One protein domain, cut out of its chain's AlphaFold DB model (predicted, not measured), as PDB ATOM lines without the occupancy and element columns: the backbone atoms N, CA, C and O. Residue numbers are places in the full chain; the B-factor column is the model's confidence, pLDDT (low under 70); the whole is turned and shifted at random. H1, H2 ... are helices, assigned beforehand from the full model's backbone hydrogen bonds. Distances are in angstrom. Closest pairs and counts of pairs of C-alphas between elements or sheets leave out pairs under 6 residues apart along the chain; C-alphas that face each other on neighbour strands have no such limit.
ATOM      1  N   VAL A   2     136.044  10.144 -19.456       83.25
ATOM      2  CA  VAL A   2     135.905   8.952 -20.325       83.25
ATOM      3  C   VAL A   2     135.787   7.654 -19.512       83.25
ATOM      4  O   VAL A   2     134.876   6.869 -19.745       83.25
ATOM      5  N   TYR A   3     136.631   7.470 -18.490       78.00
ATOM      6  CA  TYR A   3     136.609   6.268 -17.641       78.00
ATOM      7  C   TYR A   3     135.269   6.033 -16.937       78.00
ATOM      8  O   TYR A   3     134.840   4.896 -16.809       78.00
ATOM      9  N   THR A   4     134.592   7.099 -16.511       81.00
ATOM     10  CA  THR A   4     133.290   7.006 -15.843       81.00
ATOM     11  C   THR A   4     132.181   6.625 -16.822       81.00
ATOM     12  O   THR A   4     131.348   5.802 -16.479       81.00
ATOM     13  N   ILE A   5     132.207   7.147 -18.054       83.56
ATOM     14  CA  ILE A   5     131.230   6.802 -19.103       83.56
ATOM     15  C   ILE A   5     131.398   5.339 -19.530       83.56
ATOM     16  O   ILE A   5     130.429   4.587 -19.569       83.56
ATOM     17  N   ILE A   6     132.643   4.920 -19.778       86.19
ATOM     18  CA  ILE A   6     132.963   3.541 -20.163       86.19
ATOM     19  C   ILE A   6     132.614   2.565 -19.029       86.19
ATOM     20  O   ILE A   6     132.006   1.528 -19.282       86.19
ATOM     21  N   ALA A   7     132.943   2.896 -17.776       85.12
ATOM     22  CA  ALA A   7     132.649   2.034 -16.634       85.12
ATOM     23  C   ALA A   7     131.142   1.815 -16.432       85.12
ATOM     24  O   ALA A   7     130.724   0.689 -16.167       85.12
ATOM     25  N   THR A   8     130.316   2.856 -16.583       87.88
ATOM     26  CA  THR A   8     128.861   2.733 -16.416       87.88
ATOM     27  C   THR A   8     128.228   1.865 -17.503       87.88
ATOM     28  O   THR A   8     127.382   1.022 -17.195       87.88
ATOM     29  N   ASP A   9     128.646   2.021 -18.761       90.81
ATOM     30  CA  ASP A   9     128.049   1.264 -19.866       90.81
ATOM     31  C   ASP A   9     128.491  -0.211 -19.853       90.81
ATOM     32  O   ASP A   9     127.660  -1.111 -20.002       90.81
ATOM     33  N   ILE A  10     129.769  -0.480 -19.544       90.50
ATOM     34  CA  ILE A  10     130.280  -1.850 -19.365       90.50
ATOM     35  C   ILE A  10     129.586  -2.541 -18.189       90.50
ATOM     36  O   ILE A  10     129.205  -3.701 -18.312       90.50
ATOM     37  N   MET A  11     129.378  -1.858 -17.059       89.12
ATOM     38  CA  MET A  11     128.737  -2.468 -15.889       89.12
ATOM     39  C   MET A  11     127.290  -2.888 -16.185       89.12
ATOM     40  O   MET A  11     126.867  -3.974 -15.788       89.12
ATOM     41  N   ARG A  12     126.538  -2.063 -16.922       91.62
ATOM     42  CA  ARG A  12     125.173  -2.399 -17.354       91.62
ATOM     43  C   ARG A  12     125.163  -3.602 -18.294       91.62
ATOM     44  O   ARG A  12     124.341  -4.500 -18.120       91.62
ATOM     45  N   PHE A  13     126.087  -3.636 -19.252       92.00
ATOM     46  CA  PHE A  13     126.252  -4.776 -20.149       92.00
ATOM     47  C   PHE A  13     126.583  -6.061 -19.376       92.00
ATOM     48  O   PHE A  13     125.944  -7.090 -19.587       92.00
ATOM     49  N   LEU A  14     127.514  -5.989 -18.422       90.25
ATOM     50  CA  LEU A  14     127.960  -7.130 -17.623       90.25
ATOM     51  C   LEU A  14     126.841  -7.661 -16.713       90.25
ATOM     52  O   LEU A  14     126.696  -8.872 -16.581       90.25
ATOM     53  N   MET A  15     126.001  -6.789 -16.144       91.25
ATOM     54  CA  MET A  15     124.838  -7.215 -15.354       91.25
ATOM     55  C   MET A  15     123.840  -8.027 -16.187       91.25
ATOM     56  O   MET A  15     123.433  -9.112 -15.776       91.25
ATOM     57  N   ILE A  16     123.473  -7.533 -17.372       93.88
ATOM     58  CA  ILE A  16     122.534  -8.232 -18.262       93.88
ATOM     59  C   ILE A  16     123.151  -9.548 -18.755       93.88
ATOM     60  O   ILE A  16     122.501 -10.593 -18.721       93.88
ATOM     61  N   TYR A  17     124.425  -9.512 -19.150       92.19
ATOM     62  CA  TYR A  17     125.181 -10.695 -19.549       92.19
ATOM     63  C   TYR A  17     125.238 -11.744 -18.431       92.19
ATOM     64  O   TYR A  17     124.984 -12.918 -18.683       92.19
ATOM     65  N   GLY A  18     125.487 -11.330 -17.186       91.00
ATOM     66  CA  GLY A  18     125.522 -12.217 -16.026       91.00
ATOM     67  C   GLY A  18     124.192 -12.929 -15.770       91.00
ATOM     68  O   GLY A  18     124.194 -14.126 -15.486       91.00
ATOM     69  N   ILE A  19     123.058 -12.237 -15.936       93.31
ATOM     70  CA  ILE A  19     121.720 -12.839 -15.796       93.31
ATOM     71  C   ILE A  19     121.505 -13.923 -16.856       93.31
ATOM     72  O   ILE A  19     121.108 -15.043 -16.521       93.31
ATOM     73  N   PHE A  20     121.800 -13.620 -18.123       92.00
ATOM     74  CA  PHE A  20     121.680 -14.607 -19.195       92.00
ATOM     75  C   PHE A  20     122.602 -15.798 -18.963       92.00
ATOM     76  O   PHE A  20     122.172 -16.944 -19.075       92.00
ATOM     77  N   LEU A  21     123.848 -15.539 -18.580       90.94
ATOM     78  CA  LEU A  21     124.841 -16.579 -18.371       90.94
ATOM     79  C   LEU A  21     124.464 -17.511 -17.220       90.94
ATOM     80  O   LEU A  21     124.563 -18.730 -17.356       90.94
ATOM     81  N   MET A  22     123.962 -16.962 -16.114       90.81
ATOM     82  CA  MET A  22     123.469 -17.760 -14.996       90.81
ATOM     83  C   MET A  22     122.261 -18.613 -15.414       90.81
ATOM     84  O   MET A  22     122.233 -19.807 -15.118       90.81
ATOM     85  N   GLY A  23     121.310 -18.049 -16.164       91.00
ATOM     86  CA  GLY A  23     120.152 -18.787 -16.680       91.00
ATOM     87  C   GLY A  23     120.545 -19.942 -17.606       91.00
ATOM     88  O   GLY A  23     120.125 -21.082 -17.400       91.00
ATOM     89  N   PHE A  24     121.418 -19.681 -18.582       88.12
ATOM     90  CA  PHE A  24     121.918 -20.718 -19.484       88.12
ATOM     91  C   PHE A  24     122.747 -21.777 -18.750       88.12
ATOM     92  O   PHE A  24     122.595 -22.961 -19.043       88.12
ATOM     93  N   SER A  25     123.546 -21.399 -17.747       88.75
ATOM     94  CA  SER A  25     124.325 -22.369 -16.966       88.75
ATOM     95  C   SER A  25     123.451 -23.375 -16.215       88.75
ATOM     96  O   SER A  25     123.788 -24.557 -16.161       88.75
ATOM     97  N   GLN A  26     122.291 -22.942 -15.706       88.50
ATOM     98  CA  GLN A  26     121.331 -23.830 -15.048       88.50
ATOM     99  C   GLN A  26     120.671 -24.779 -16.051       88.50
ATOM    100  O   GLN A  26     120.526 -25.970 -15.770       88.50
ATOM    101  N   ALA A  27     120.314 -24.277 -17.236       85.31
ATOM    102  CA  ALA A  27     119.749 -25.100 -18.299       85.31
ATOM    103  C   ALA A  27     120.738 -26.185 -18.752       85.31
ATOM    104  O   ALA A  27     120.376 -27.361 -18.802       85.31
ATOM    105  N   PHE A  28     122.001 -25.821 -19.007       82.00
ATOM    106  CA  PHE A  28     123.032 -26.793 -19.367       82.00
ATOM    107  C   PHE A  28     123.275 -27.801 -18.243       82.00
ATOM    108  O   PHE A  28     123.318 -28.998 -18.514       82.00
ATOM    109  N   TYR A  29     123.333 -27.369 -16.981       83.62
ATOM    110  CA  TYR A  29     123.469 -28.281 -15.844       83.62
ATOM    111  C   TYR A  29     122.376 -29.365 -15.821       83.62
ATOM    112  O   TYR A  29     122.681 -30.553 -15.704       83.62
ATOM    113  N   LEU A  30     121.107 -28.989 -16.018       83.38
ATOM    114  CA  LEU A  30     119.996 -29.949 -16.070       83.38
ATOM    115  C   LEU A  30     120.095 -30.918 -17.254       83.38
ATOM    116  O   LEU A  30     119.744 -32.093 -17.124       83.38
ATOM    117  N   VAL A  31     120.581 -30.448 -18.402       80.75
ATOM    118  CA  VAL A  31     120.790 -31.281 -19.592       80.75
ATOM    119  C   VAL A  31     121.847 -32.360 -19.326       80.75
ATOM    120  O   VAL A  31     121.595 -33.538 -19.585       80.75
ATOM    121  N   PHE A  32     122.992 -31.992 -18.748       77.00
ATOM    122  CA  PHE A  32     124.058 -32.946 -18.417       77.00
ATOM    123  C   PHE A  32     123.652 -33.925 -17.309       77.00
ATOM    124  O   PHE A  32     123.907 -35.123 -17.437       77.00
ATOM    125  N   LEU A  33     122.918 -33.458 -16.296       78.56
ATOM    126  CA  LEU A  33     122.345 -34.318 -15.256       78.56
ATOM    127  C   LEU A  33     121.368 -35.352 -15.843       78.56
ATOM    128  O   LEU A  33     121.329 -36.512 -15.431       78.56
ATOM    129  N   SER A  34     120.581 -34.946 -16.841       77.00
ATOM    130  CA  SER A  34     119.650 -35.842 -17.535       77.00
ATOM    131  C   SER A  34     120.389 -36.920 -18.337       77.00
ATOM    132  O   SER A  34     119.960 -38.076 -18.350       77.00
ATOM    133  N   CYS A  35     121.519 -36.569 -18.959       74.44
ATOM    134  CA  CYS A  35     122.402 -37.513 -19.648       74.44
ATOM    135  C   CYS A  35     123.054 -38.517 -18.699       74.44
ATOM    136  O   CYS A  35     123.024 -39.713 -18.979       74.44
ATOM    137  N   GLU A  36     123.581 -38.052 -17.567       75.44
ATOM    138  CA  GLU A  36     124.155 -38.910 -16.527       75.44
ATOM    139  C   GLU A  36     123.112 -39.896 -15.983       75.44
ATOM    140  O   GLU A  36     123.368 -41.096 -15.860       75.44
ATOM    141  N   ARG A  37     121.887 -39.421 -15.731       74.94
ATOM    142  CA  ARG A  37     120.786 -40.276 -15.279       74.94
ATOM    143  C   ARG A  37     120.411 -41.335 -16.317       74.94
ATOM    144  O   ARG A  37     120.167 -42.479 -15.943       74.94
ATOM    145  N   ALA A  38     120.375 -40.980 -17.602       70.38
ATOM    146  CA  ALA A  38     120.119 -41.932 -18.684       70.38
ATOM    147  C   ALA A  38     121.262 -42.955 -18.833       70.38
ATOM    148  O   ALA A  38     121.002 -44.148 -18.993       70.38
ATOM    149  N   ALA A  39     122.514 -42.512 -18.706       68.25
ATOM    150  CA  ALA A  39     123.689 -43.378 -18.722       68.25
ATOM    151  C   ALA A  39     123.721 -44.351 -17.533       68.25
ATOM    152  O   ALA A  39     124.165 -45.479 -17.683       68.25
ATOM    153  N   ASN A  40     123.203 -43.964 -16.363       68.38
ATOM    154  CA  ASN A  40     123.120 -44.862 -15.208       68.38
ATOM    155  C   ASN A  40     122.026 -45.934 -15.321       68.38
ATOM    156  O   ASN A  40     122.161 -46.990 -14.703       68.38
ATOM    157  N   MET A  41     120.963 -45.675 -16.088       66.62
ATOM    158  CA  MET A  41     119.852 -46.614 -16.312       66.62
ATOM    159  C   MET A  41     120.144 -47.640 -17.415       66.62
ATOM    160  O   MET A  41     119.501 -48.687 -17.462       66.62
ATOM    161  N   THR A  42     121.088 -47.338 -18.308       59.72
ATOM    162  CA  THR A  42     121.493 -48.213 -19.414       59.72
ATOM    163  C   THR A  42     122.816 -48.877 -19.032       59.72
ATOM    164  O   THR A  42     123.703 -48.225 -18.498       59.72
ATOM    165  N   ASP A  43     122.913 -50.188 -19.220       53.25
ATOM    166  CA  ASP A  43     123.976 -51.051 -18.695       53.25
ATOM    167  C   ASP A  43     125.421 -50.540 -18.939       53.25
ATOM    168  O   ASP A  43     125.725 -49.831 -19.900       53.25
ATOM    169  N   SER A  44     126.295 -50.946 -18.016       52.34
ATOM    170  CA  SER A  44     127.714 -50.648 -17.754       52.34
ATOM    171  C   SER A  44     128.656 -50.330 -18.928       52.34
ATOM    172  O   SER A  44     129.675 -49.682 -18.699       52.34
ATOM    173  N   THR A  45     128.338 -50.697 -20.169       52.59
ATOM    174  CA  THR A  45     129.185 -50.461 -21.350       52.59
ATOM    175  C   THR A  45     129.187 -48.999 -21.821       52.59
ATOM    176  O   THR A  45     130.154 -48.556 -22.429       52.59
ATOM    177  N   GLN A  46     128.135 -48.216 -21.540       53.28
ATOM    178  CA  GLN A  46     128.084 -46.792 -21.930       53.28
ATOM    179  C   GLN A  46     128.705 -45.837 -20.902       53.28
ATOM    180  O   GLN A  46     128.945 -44.672 -21.223       53.28
ATOM    181  N   ARG A  47     129.001 -46.316 -19.685       50.72
ATOM    182  CA  ARG A  47     129.656 -45.503 -18.645       50.72
ATOM    183  C   ARG A  47     131.086 -45.114 -19.017       50.72
ATOM    184  O   ARG A  47     131.531 -44.052 -18.610       50.72
ATOM    185  N   GLU A  48     131.778 -45.925 -19.815       49.53
ATOM    186  CA  GLU A  48     133.157 -45.640 -20.238       49.53
ATOM    187  C   GLU A  48     133.264 -44.495 -21.262       49.53
ATOM    188  O   GLU A  48     134.354 -43.973 -21.475       49.53
ATOM    189  N   TYR A  49     132.157 -44.077 -21.892       53.62
ATOM    190  CA  TYR A  49     132.189 -43.077 -22.970       53.62
ATOM    191  C   TYR A  49     131.685 -41.683 -22.563       53.62
ATOM    192  O   TYR A  49     131.886 -40.706 -23.292       53.62
ATOM    193  N   PHE A  50     131.040 -41.576 -21.399       58.59
ATOM    194  CA  PHE A  50     130.512 -40.322 -20.872       58.59
ATOM    195  C   PHE A  50     131.215 -39.964 -19.560       58.59
ATOM    196  O   PHE A  50     130.782 -40.351 -18.476       58.59
ATOM    197  N   GLU A  51     132.299 -39.195 -19.653       59.81
ATOM    198  CA  GLU A  51     132.846 -38.499 -18.489       59.81
ATOM    199  C   GLU A  51     131.941 -37.311 -18.167       59.81
ATOM    200  O   GLU A  51     131.832 -36.355 -18.940       59.81
ATOM    201  N   ASN A  52     131.268 -37.358 -17.015       59.28
ATOM    202  CA  ASN A  52     130.497 -36.218 -16.551       59.28
ATOM    203  C   ASN A  52     131.458 -35.094 -16.146       59.28
ATOM    204  O   ASN A  52     132.011 -35.096 -15.047       59.28
ATOM    205  N   VAL A  53     131.658 -34.135 -17.048       59.78
ATOM    206  CA  VAL A  53     132.551 -32.994 -16.820       59.78
ATOM    207  C   VAL A  53     131.852 -31.805 -16.141       59.78
ATOM    208  O   VAL A  53     132.478 -30.769 -15.910       59.78
ATOM    209  N   ILE A  54     130.555 -31.939 -15.839       62.31
ATOM    210  CA  ILE A  54     129.731 -30.969 -15.107       62.31
ATOM    211  C   ILE A  54     129.173 -31.678 -13.867       62.31
ATOM    212  O   ILE A  54     128.009 -32.060 -13.803       62.31
ATOM    213  N   GLN A  55     130.037 -31.888 -12.874       63.38
ATOM    214  CA  GLN A  55     129.638 -32.463 -11.581       63.38
ATOM    215  C   GLN A  55     129.148 -31.385 -10.611       63.38
ATOM    216  O   GLN A  55     128.298 -31.647  -9.762       63.38
ATOM    217  N   TYR A  56     129.642 -30.151 -10.771       74.25
ATOM    218  CA  TYR A  56     129.295 -29.027  -9.913       74.25
ATOM    219  C   TYR A  56     128.650 -27.881 -10.704       74.25
ATOM    220  O   TYR A  56     129.035 -27.601 -11.844       74.25
ATOM    221  N   PRO A  57     127.707 -27.140 -10.091       71.25
ATOM    222  CA  PRO A  57     127.077 -25.981 -10.727       71.25
ATOM    223  C   PRO A  57     128.082 -24.865 -11.071       71.25
ATOM    224  O   PRO A  57     127.854 -24.101 -12.007       71.25
ATOM    225  N   GLY A  58     129.220 -24.790 -10.367       79.00
ATOM    226  CA  GLY A  58     130.314 -23.868 -10.698       79.00
ATOM    227  C   GLY A  58     131.017 -24.208 -12.018       79.00
ATOM    228  O   GLY A  58     131.321 -23.310 -12.803       79.00
ATOM    229  N   ASP A  59     131.192 -25.496 -12.322       80.31
ATOM    230  CA  ASP A  59     131.791 -25.934 -13.588       80.31
ATOM    231  C   ASP A  59     130.852 -25.672 -14.770       80.31
ATOM    232  O   ASP A  59     131.301 -25.289 -15.853       80.31
ATOM    233  N   ALA A  60     129.537 -25.812 -14.557       80.81
ATOM    234  CA  ALA A  60     128.522 -25.458 -15.547       80.81
ATOM    235  C   ALA A  60     128.594 -23.970 -15.924       80.81
ATOM    236  O   ALA A  60     128.486 -23.621 -17.100       80.81
ATOM    237  N   PHE A  61     128.823 -23.096 -14.940       84.81
ATOM    238  CA  PHE A  61     128.962 -21.659 -15.156       84.81
ATOM    239  C   PHE A  61     130.178 -21.330 -16.029       84.81
ATOM    240  O   PHE A  61     130.037 -20.665 -17.056       84.81
ATOM    241  N   ILE A  62     131.358 -21.851 -15.675       85.19
ATOM    242  CA  ILE A  62     132.605 -21.599 -16.414       85.19
ATOM    243  C   ILE A  62     132.511 -22.145 -17.844       85.19
ATOM    244  O   ILE A  62     132.891 -21.470 -18.797       85.19
ATOM    245  N   ARG A  63     131.946 -23.341 -18.026       82.44
ATOM    246  CA  ARG A  63     131.773 -23.938 -19.359       82.44
ATOM    247  C   ARG A  63     130.777 -23.175 -20.222       82.44
ATOM    248  O   ARG A  63     131.017 -23.013 -21.413       82.44
ATOM    249  N   THR A  64     129.694 -22.676 -19.632       85.56
ATOM    250  CA  THR A  64     128.717 -21.839 -20.346       85.56
ATOM    251  C   THR A  64     129.343 -20.509 -20.758       85.56
ATOM    252  O   THR A  64     129.141 -20.064 -21.883       85.56
ATOM    253  N   PHE A  65     130.173 -19.916 -19.897       86.25
ATOM    254  CA  PHE A  65     130.949 -18.720 -20.225       86.25
ATOM    255  C   PHE A  65     131.914 -18.945 -21.397       86.25
ATOM    256  O   PHE A  65     131.941 -18.163 -22.347       86.25
ATOM    257  N   ILE A  66     132.671 -20.041 -21.374       87.88
ATOM    258  CA  ILE A  66     133.600 -20.407 -22.453       87.88
ATOM    259  C   ILE A  66     132.839 -20.636 -23.772       87.88
ATOM    260  O   ILE A  66     133.248 -20.142 -24.824       87.88
ATOM    261  N   LEU A  67     131.672 -21.280 -23.709       85.06
ATOM    262  CA  LEU A  67     130.802 -21.473 -24.866       85.06
ATOM    263  C   LEU A  67     130.310 -20.148 -25.462       85.06
ATOM    264  O   LEU A  67     130.322 -19.989 -26.679       85.06
ATOM    265  N   THR A  68     129.934 -19.173 -24.631       84.19
ATOM    266  CA  THR A  68     129.514 -17.845 -25.111       84.19
ATOM    267  C   THR A  68     130.644 -17.031 -25.753       84.19
ATOM    268  O   THR A  68     130.360 -16.107 -26.509       84.19
ATOM    269  N   ILE A  69     131.910 -17.390 -25.504       86.06
ATOM    270  CA  ILE A  69     133.091 -16.788 -26.150       86.06
ATOM    271  C   ILE A  69     133.400 -17.452 -27.507       86.06
ATOM    272  O   ILE A  69     134.143 -16.892 -28.310       86.06
ATOM    273  N   GLY A  70     132.788 -18.604 -27.806       83.75
ATOM    274  CA  GLY A  70     132.956 -19.329 -29.070       83.75
ATOM    275  C   GLY A  70     133.728 -20.645 -28.956       83.75
ATOM    276  O   GLY A  70     133.990 -21.286 -29.968       83.75
ATOM    277  N   GLU A  71     134.059 -21.088 -27.745       80.81
ATOM    278  CA  GLU A  71     134.753 -22.357 -27.503       80.81
ATOM    279  C   GLU A  71     133.740 -23.459 -27.158       80.81
ATOM    280  O   GLU A  71     133.403 -23.710 -25.999       80.81
ATOM    281  N   PHE A  72     133.204 -24.108 -28.193       75.00
ATOM    282  CA  PHE A  72     132.076 -25.041 -28.068       75.00
ATOM    283  C   PHE A  72     132.439 -26.522 -28.254       75.00
ATOM    284  O   PHE A  72     131.663 -27.413 -27.901       75.00
ATOM    285  N   THR A  73     133.626 -26.817 -28.781       72.06
ATOM    286  CA  THR A  73     134.019 -28.163 -29.239       72.06
ATOM    287  C   THR A  73     133.971 -29.225 -28.138       72.06
ATOM    288  O   THR A  73     133.476 -30.332 -28.362       72.06
ATOM    289  N   VAL A  74     134.429 -28.890 -26.930       70.44
ATOM    290  CA  VAL A  74     134.417 -29.800 -25.775       70.44
ATOM    291  C   VAL A  74     132.987 -30.088 -25.325       70.44
ATOM    292  O   VAL A  74     132.660 -31.235 -25.026       70.44
ATOM    293  N   LEU A  75     132.111 -29.082 -25.310       73.06
ATOM    294  CA  LEU A  75     130.724 -29.266 -24.889       73.06
ATOM    295  C   LEU A  75     129.961 -30.172 -25.866       73.06
ATOM    296  O   LEU A  75     129.316 -31.126 -25.435       73.06
ATOM    297  N   TYR A  76     130.092 -29.926 -27.172       70.12
ATOM    298  CA  TYR A  76     129.411 -30.719 -28.199       70.12
ATOM    299  C   TYR A  76     129.884 -32.171 -28.256       70.12
ATOM    300  O   TYR A  76     129.053 -33.058 -28.426       70.12
ATOM    301  N   ARG A  77     131.181 -32.442 -28.063       72.25
ATOM    302  CA  ARG A  77     131.685 -33.825 -27.982       72.25
ATOM    303  C   ARG A  77     131.052 -34.589 -26.820       72.25
ATOM    304  O   ARG A  77     130.588 -35.705 -27.007       72.25
ATOM    305  N   ASN A  78     130.957 -33.962 -25.649       71.06
ATOM    306  CA  ASN A  78     130.304 -34.580 -24.494       71.06
ATOM    307  C   ASN A  78     128.790 -34.761 -24.710       71.06
ATOM    308  O   ASN A  78     128.224 -35.766 -24.288       71.06
ATOM    309  N   LEU A  79     128.136 -33.831 -25.415       70.44
ATOM    310  CA  LEU A  79     126.726 -33.951 -25.798       70.44
ATOM    311  C   LEU A  79     126.475 -35.088 -26.803       70.44
ATOM    312  O   LEU A  79     125.488 -35.808 -26.666       70.44
ATOM    313  N   ALA A  80     127.354 -35.264 -27.791       65.62
ATOM    314  CA  ALA A  80     127.257 -36.323 -28.798       65.62
ATOM    315  C   ALA A  80     127.395 -37.727 -28.188       65.62
ATOM    316  O   ALA A  80     126.791 -38.682 -28.673       65.62
ATOM    317  N   ASN A  81     128.144 -37.832 -27.090       67.38
ATOM    318  CA  ASN A  81     128.350 -39.073 -26.349       67.38
ATOM    319  C   ASN A  81     127.183 -39.411 -25.403       67.38
ATOM    320  O   ASN A  81     127.185 -40.475 -24.783       67.38
ATOM    321  N   CYS A  82     126.185 -38.531 -25.272       67.50
ATOM    322  CA  CYS A  82     125.047 -38.755 -24.390       67.50
ATOM    323  C   CYS A  82     124.065 -39.798 -24.967       67.50
ATOM    324  O   CYS A  82     123.617 -39.662 -26.106       67.50
ATOM    325  N   PRO A  83     123.626 -40.794 -24.172       58.44
ATOM    326  CA  PRO A  83     122.720 -41.852 -24.631       58.44
ATOM    327  C   PRO A  83     121.248 -41.420 -24.760       58.44
ATOM    328  O   PRO A  83     120.400 -42.194 -25.213       58.44
ATOM    329  N   ALA A  84     120.905 -40.183 -24.382       60.91
ATOM    330  CA  ALA A  84     119.556 -39.654 -24.545       60.91
ATOM    331  C   ALA A  84     119.236 -39.451 -26.040       60.91
ATOM    332  O   ALA A  84     119.751 -38.538 -26.686       60.91
ATOM    333  N   LYS A  85     118.331 -40.277 -26.588       55.12
ATOM    334  CA  LYS A  85     117.949 -40.284 -28.018       55.12
ATOM    335  C   LYS A  85     117.531 -38.913 -28.575       55.12
ATOM    336  O   LYS A  85     117.748 -38.658 -29.756       55.12
ATOM    337  N   VAL A  86     116.970 -38.033 -27.741       59.97
ATOM    338  CA  VAL A  86     116.579 -36.661 -28.122       59.97
ATOM    339  C   VAL A  86     117.805 -35.794 -28.443       59.97
ATOM    340  O   VAL A  86     117.774 -35.016 -29.391       59.97
ATOM    341  N   MET A  87     118.909 -35.968 -27.711       55.25
ATOM    342  CA  MET A  87     120.135 -35.190 -27.912       55.25
ATOM    343  C   MET A  87     120.990 -35.735 -29.064       55.25
ATOM    344  O   MET A  87     121.542 -34.958 -29.839       55.25
ATOM    345  N   VAL A  88     121.019 -37.062 -29.245       53.00
ATOM    346  CA  VAL A  88     121.666 -37.714 -30.401       53.00
ATOM    347  C   VAL A  88     121.022 -37.277 -31.720       53.00
ATOM    348  O   VAL A  88     121.716 -37.101 -32.716       53.00
ATOM    349  N   TRP A  89     119.700 -37.077 -31.744       52.31
ATOM    350  CA  TRP A  89     119.001 -36.622 -32.947       52.31
ATOM    351  C   TRP A  89     119.350 -35.170 -33.310       52.31
ATOM    352  O   TRP A  89     119.601 -34.883 -34.476       52.31
ATOM    353  N   ILE A  90     119.475 -34.281 -32.315       55.16
ATOM    354  CA  ILE A  90     119.921 -32.889 -32.516       55.16
ATOM    355  C   ILE A  90     121.366 -32.832 -33.039       55.16
ATOM    356  O   ILE A  90     121.659 -32.030 -33.920       55.16
ATOM    357  N   GLY A  91     122.255 -33.713 -32.568       46.53
ATOM    358  CA  GLY A  91     123.645 -33.790 -33.041       46.53
ATOM    359  C   GLY A  91     123.842 -34.470 -34.402       46.53
ATOM    360  O   GLY A  91     124.935 -34.403 -34.950       46.53
ATOM    361  N   LYS A  92     122.819 -35.139 -34.950       46.88
ATOM    362  CA  LYS A  92     122.897 -35.857 -36.238       46.88
ATOM    363  C   LYS A  92     122.342 -35.050 -37.419       46.88
ATOM    364  O   LYS A  92     122.530 -35.450 -38.564       46.88
TER     365      LYS A  92
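What this domain is: This is residues 2 to 92 of the 94 residues of an uncharacterized protein of Heterorhabditis bacteriophora (UniProt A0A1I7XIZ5). One long helix, H1, makes the length of this model; its first part, residues 2 to 16, sticks out alone, and after Met 41 a long unnamed stretch, residues 42 to 56, folds back along H1 and leads to three short helices, H2, H3 and H4. Of these, H2 crosses H1 partway along, while H3 and H4 make a steeply tilted pair nearer the end of H1. The printed part has 91 residues with four named helices, in the order H1, H2, H3, H4, and no named strand; the class is all helix. The whole is loose, with a radius of gyration of the C-alphas of 16.8 A and spans of 61 by 24 by 19 A.

Where its parts are: H1, residues 2 to 41, begins with C-alpha 2 at (135.905, 8.952, -20.325) and measures 58.0 A to C-alpha 41 at (119.852, -46.614, -16.312). H2 is residues 57 to 69, 18.9 A long. H3, residues 73 to 80, and H4, residues 85 to 92, each measure 10.6 A; C-alpha 92 is at (122.897, -35.857, -36.238).

How they stand to each other: H1 touches H2 with residues 21 to 29 alone, at a steep tilt of 61 degrees, opposite ways; the closest C-alphas, of Ser 25 and Phe 61, are 5.0 A apart. H1 and H3 are close but not clearly touching, with the closest C-alphas, of Phe 32 and Leu 79, 7.9 A apart. H3 touches H4 at a steep tilt of 47 degrees; their closest C-alphas, of Ala 80 and Val 88, are 6.0 A apart. H4 is apart from H1 and H2. In H1, H2, H3 and H4 every O i to N i+4 pair is within hydrogen-bond range.

The domain as a whole: The C-alphas farthest apart, of Val 2 and Asp 43, are 61.2 A apart. Without residues 2 to 16, which stand free, the body spans 40 by 25 by 18 A. The printed part has no cut. The link from H1 to H2, residues 42 to 56, is long; the links from H2 to H3 and from H3 to H4 are tight. The mean pLDDT of the printed part is 74.6, and residues 39 to 55 and 80 to 92 are under 70.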